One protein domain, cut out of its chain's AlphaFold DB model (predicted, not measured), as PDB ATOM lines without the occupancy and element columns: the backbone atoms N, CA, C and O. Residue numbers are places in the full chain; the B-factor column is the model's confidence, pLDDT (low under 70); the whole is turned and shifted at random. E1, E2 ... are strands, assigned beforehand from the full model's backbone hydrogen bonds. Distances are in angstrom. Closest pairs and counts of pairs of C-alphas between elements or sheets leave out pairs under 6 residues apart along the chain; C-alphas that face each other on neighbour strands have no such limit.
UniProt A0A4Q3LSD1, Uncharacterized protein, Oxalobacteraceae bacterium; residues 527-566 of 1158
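Overview. This is residues 527 to 566 of the 1158 residues of an uncharacterized protein of Oxalobacteraceae bacterium (UniProt A0A4Q3LSD1). With little regular structure, this is a small hairpin of two short strands, E1 and E2, with a long stretch with no named element, residues 527 to 546, that runs along E1 on the side away from E2 and folds back beyond one end of the hairpin to enter E1. Residues 532 to 533 of that stretch pair antiparallel with residues 547 to 548 of E1. The printed part has 40 residues with no named helix and two named strands, E1 then E2, in one antiparallel sheet; its class is all strand, with 8 residues in named elements. It is compact, radius of gyration of the C-alphas 10.1 A, yet elongated, spanning 29 by 17 by 11 A.

Along the chain. Find C-alpha 547 at (224.452, 187.911, 372.680); from there E1, residues 547 to 550, runs 10.2 A. E2, residues 559 to 562, runs 9.8 A to C-alpha 562 at (229.698, 187.966, 372.070).

Arrangement. E1 and E2 form a hairpin, antiparallel at 164 degrees between directions, through a short link of 8 residues. Look for N 560 and O 549, 2.8 A apart, within hydrogen-bond range.

Size, cuts and confidence. The C-alphas farthest apart, of Ala 539 and Ala 557, are 29.8 A apart. The printed part has no cut, and no printed residue is under 70 in pLDDT.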
ATOM      1  N   SER A 527     217.489 176.899 376.537       72.12
ATOM      2  CA  SER A 527     217.391 175.660 375.759       72.12
ATOM      3  C   SER A 527     217.626 175.908 374.266       72.12
ATOM      4  O   SER A 527     216.965 176.757 373.662       72.12
ATOM      5  N   GLY A 528     218.511 175.117 373.656       77.12
ATOM      6  CA  GLY A 528     218.833 175.193 372.226       77.12
ATOM      7  C   GLY A 528     219.678 176.413 371.840       77.12
ATOM      8  O   GLY A 528     220.298 177.057 372.683       77.12
ATOM      9  N   THR A 529     219.684 176.743 370.549       76.19
ATOM     10  CA  THR A 529     220.488 177.815 369.927       76.19
ATOM     11  C   THR A 529     219.896 179.224 370.108       76.19
ATOM     12  O   THR A 529     220.071 180.099 369.261       76.19
ATOM     13  N   ASN A 530     219.157 179.452 371.198       81.19
ATOM     14  CA  ASN A 530     218.473 180.716 371.476       81.19
ATOM     15  C   ASN A 530     219.391 181.663 372.273       81.19
ATOM     16  O   ASN A 530     219.684 181.366 373.430       81.19
ATOM     17  N   PRO A 531     219.836 182.810 371.727       85.75
ATOM     18  CA  PRO A 531     220.658 183.747 372.484       85.75
ATOM     19  C   PRO A 531     219.834 184.603 373.453       85.75
ATOM     20  O   PRO A 531     218.830 185.209 373.070       85.75
ATOM     21  N   ILE A 532     220.342 184.790 374.673       86.69
ATOM     22  CA  ILE A 532     220.000 185.965 375.483       86.69
ATOM     23  C   ILE A 532     220.558 187.193 374.758       86.69
ATOM     24  O   ILE A 532     221.766 187.302 374.547       86.69
ATOM     25  N   CYS A 533     219.677 188.121 374.382       83.75
ATOM     26  CA  CYS A 533     220.020 189.352 373.672       83.75
ATOM     27  C   CYS A 533     220.081 190.542 374.639       83.75
ATOM     28  O   CYS A 533     219.064 191.174 374.920       83.75
ATOM     29  N   LEU A 534     221.275 190.891 375.119       83.00
ATOM     30  CA  LEU A 534     221.491 192.070 375.955       83.00
ATOM     31  C   LEU A 534     221.588 193.342 375.095       83.00
ATOM     32  O   LEU A 534     222.168 193.344 374.003       83.00
ATOM     33  N   GLY A 535     221.001 194.436 375.592       76.69
ATOM     34  CA  GLY A 535     221.033 195.752 374.944       76.69
ATOM     35  C   GLY A 535     220.511 195.729 373.506       76.69
ATOM     36  O   GLY A 535     221.255 196.071 372.588       76.69
ATOM     37  N   TYR A 536     219.276 195.261 373.286       76.06
ATOM     38  CA  TYR A 536     218.641 195.236 371.958       76.06
ATOM     39  C   TYR A 536     218.638 196.633 371.309       76.06
ATOM     40  O   TYR A 536     219.111 196.775 370.185       76.06
ATOM     41  N   ASP A 537     218.264 197.658 372.081       76.19
ATOM     42  CA  ASP A 537     218.096 199.050 371.636       76.19
ATOM     43  C   ASP A 537     219.409 199.866 371.519       76.19
ATOM     44  O   ASP A 537     219.377 201.077 371.295       76.19
ATOM     45  N   VAL A 538     220.589 199.247 371.675       74.50
ATOM     46  CA  VAL A 538     221.878 199.959 371.559       74.50
ATOM     47  C   VAL A 538     222.218 200.185 370.083       74.50
ATOM     48  O   VAL A 538     222.772 199.313 369.410       74.50
ATOM     49  N   ALA A 539     221.879 201.375 369.585       77.69
ATOM     50  CA  ALA A 539     222.108 201.786 368.204       77.69
ATOM     51  C   ALA A 539     223.577 201.631 367.763       77.69
ATOM     52  O   ALA A 539     224.512 201.909 368.514       77.69
ATOM     53  N   GLY A 540     223.777 201.198 366.515       81.50
ATOM     54  CA  GLY A 540     225.103 201.018 365.916       81.50
ATOM     55  C   GLY A 540     225.861 199.760 366.354       81.50
ATOM     56  O   GLY A 540     226.985 199.564 365.899       81.50
ATOM     57  N   LYS A 541     225.287 198.891 367.199       82.44
ATOM     58  CA  LYS A 541     225.908 197.604 367.538       82.44
ATOM     59  C   LYS A 541     225.911 196.628 366.353       82.44
ATOM     60  O   LYS A 541     225.032 196.662 365.497       82.44
ATOM     61  N   ASP A 542     226.883 195.721 366.338       84.56
ATOM     62  CA  ASP A 542     226.915 194.595 365.398       84.56
ATOM     63  C   ASP A 542     225.765 193.594 365.661       84.56
ATOM     64  O   ASP A 542     225.344 193.407 366.804       84.56
ATOM     65  N   ASN A 543     225.278 192.908 364.617       84.25
ATOM     66  CA  ASN A 543     224.129 191.989 364.697       84.25
ATOM     67  C   ASN A 543     224.285 190.850 365.722       84.25
ATOM     68  O   ASN A 543     223.276 190.297 366.172       84.25
ATOM     69  N   ASN A 544     225.512 190.492 366.106       84.81
ATOM     70  CA  ASN A 544     225.788 189.474 367.117       84.81
ATOM     71  C   ASN A 544     226.195 190.073 368.476       84.81
ATOM     72  O   ASN A 544     226.260 189.345 369.461       84.81
ATOM     73  N   ALA A 545     226.428 191.385 368.573       84.50
ATOM     74  CA  ALA A 545     226.905 192.038 369.787       84.50
ATOM     75  C   ALA A 545     225.882 192.030 370.940       84.50
ATOM     76  O   ALA A 545     224.703 192.381 370.781       84.50
ATOM     77  N   GLY A 546     226.373 191.680 372.131       85.56
ATOM     78  CA  GLY A 546     225.578 191.550 373.351       85.56
ATOM     79  C   GLY A 546     224.799 190.236 373.451       85.56
ATOM     80  O   GLY A 546     223.855 190.168 374.232       85.56
ATOM     81  N   LYS A 547     225.140 189.210 372.660       88.94
ATOM     82  CA  LYS A 547     224.452 187.911 372.680       88.94
ATOM     83  C   LYS A 547     225.233 186.851 373.460       88.94
ATOM     84  O   LYS A 547     226.455 186.768 373.345       88.94
ATOM     85  N   ILE A 548     224.507 186.031 374.219       88.19
ATOM     86  CA  ILE A 548     225.025 184.880 374.977       88.19
ATOM     87  C   ILE A 548     224.162 183.661 374.641       88.19
ATOM     88  O   ILE A 548     222.950 183.721 374.840       88.19
ATOM     89  N   GLY A 549     224.747 182.570 374.148       87.00
ATOM     90  CA  GLY A 549     223.997 181.362 373.778       87.00
ATOM     91  C   GLY A 549     224.895 180.172 373.442       87.00
ATOM     92  O   GLY A 549     226.088 180.339 373.208       87.00
ATOM     93  N   TYR A 550     224.332 178.963 373.431       82.69
ATOM     94  CA  TYR A 550     225.070 177.750 373.066       82.69
ATOM     95  C   TYR A 550     225.024 177.518 371.552       82.69
ATOM     96  O   TYR A 550     223.949 177.603 370.955       82.69
ATOM     97  N   GLY A 551     226.175 177.238 370.931       81.69
ATOM     98  CA  GLY A 551     226.299 176.935 369.495       81.69
ATOM     99  C   GLY A 551     225.578 177.926 368.577       81.69
ATOM    100  O   GLY A 551     224.895 177.528 367.634       81.69
ATOM    101  N   THR A 552     225.631 179.215 368.919       79.62
ATOM    102  CA  THR A 552     224.850 180.279 368.268       79.62
ATOM    103  C   THR A 552     225.693 181.066 367.259       79.62
ATOM    104  O   THR A 552     225.163 181.603 366.287       79.62
ATOM    105  N   PHE A 553     227.011 181.114 367.468       80.50
ATOM    106  CA  PHE A 553     227.995 181.775 366.606       80.50
ATOM    107  C   PHE A 553     229.184 180.865 366.266       80.50
ATOM    108  O   PHE A 553     229.834 181.091 365.247       80.50
ATOM    109  N   SER A 554     229.443 179.820 367.062       79.44
ATOM    110  CA  SER A 554     230.319 178.703 366.698       79.44
ATOM    111  C   SER A 554     229.514 177.440 366.361       79.44
ATOM    112  O   SER A 554     228.420 177.217 366.872       79.44
ATOM    113  N   SER A 555     230.050 176.583 365.487       76.62
ATOM    114  CA  SER A 555     229.387 175.347 365.032       76.62
ATOM    115  C   SER A 555     229.567 174.162 365.996       76.62
ATOM    116  O   SER A 555     229.707 173.019 365.559       76.62
ATOM    117  N   GLY A 556     229.636 174.422 367.303       75.06
ATOM    118  CA  GLY A 556     229.872 173.422 368.344       75.06
ATOM    119  C   GLY A 556     229.049 173.700 369.599       75.06
ATOM    120  O   GLY A 556     228.507 174.784 369.766       75.06
ATOM    121  N   ALA A 557     228.973 172.735 370.516       73.00
ATOM    122  CA  ALA A 557     228.184 172.844 371.753       73.00
ATOM    123  C   ALA A 557     228.800 173.776 372.830       73.00
ATOM    124  O   ALA A 557     228.552 173.605 374.022       73.00
ATOM    125  N   GLY A 558     229.636 174.737 372.425       79.94
ATOM    126  CA  GLY A 558     230.246 175.723 373.313       79.94
ATOM    127  C   GLY A 558     229.274 176.841 373.689       79.94
ATOM    128  O   GLY A 558     228.325 177.122 372.959       79.94
ATOM    129  N   LEU A 559     229.528 177.489 374.829       82.62
ATOM    130  CA  LEU A 559     228.870 178.739 375.202       82.62
ATOM    131  C   LEU A 559     229.565 179.899 374.481       82.62
ATOM    132  O   LEU A 559     230.688 180.265 374.830       82.62
ATOM    133  N   ASP A 560     228.893 180.497 373.503       83.75
ATOM    134  CA  ASP A 560     229.380 181.687 372.820       83.75
ATOM    135  C   ASP A 560     228.974 182.950 373.604       83.75
ATOM    136  O   ASP A 560     227.791 183.181 373.870       83.75
ATOM    137  N   ILE A 561     229.950 183.800 373.945       87.38
ATOM    138  CA  ILE A 561     229.735 185.094 374.620       87.38
ATOM    139  C   ILE A 561     230.247 186.211 373.708       87.38
ATOM    140  O   ILE A 561     231.452 186.442 373.602       87.38
ATOM    141  N   VAL A 562     229.339 186.926 373.043       84.38
ATOM    142  CA  VAL A 562     229.698 187.966 372.070       84.38
ATOM    143  C   VAL A 562     229.622 189.345 372.717       84.38
ATOM    144  O   VAL A 562     228.544 189.916 372.903       84.38
ATOM    145  N   GLY A 563     230.796 189.893 373.039       84.00
ATOM    146  CA  GLY A 563     230.947 191.206 373.669       84.00
ATOM    147  C   GLY A 563     230.244 192.346 372.926       84.00
ATOM    148  O   GLY A 563     230.072 192.315 371.705       84.00
ATOM    149  N   ALA A 564     229.840 193.374 373.672       75.31
ATOM    150  CA  ALA A 564     229.234 194.569 373.094       75.31
ATOM    151  C   ALA A 564     230.279 195.366 372.291       75.31
ATOM    152  O   ALA A 564     231.407 195.547 372.754       75.31
ATOM    153  N   GLY A 565     229.903 195.834 371.096       77.12
ATOM    154  CA  GLY A 565     230.762 196.637 370.222       77.12
ATOM    155  C   GLY A 565     230.432 196.495 368.733       77.12
ATOM    156  O   GLY A 565     229.560 195.720 368.336       77.12
ATOM    157  N   THR A 566     231.155 197.246 367.907       74.88
ATOM    158  CA  THR A 566     231.172 197.129 366.442       74.88
ATOM    159  C   THR A 566     232.328 196.234 366.005       74.88
ATOM    160  O   THR A 566     233.465 196.481 366.397       74.88
TER     161      THR A 566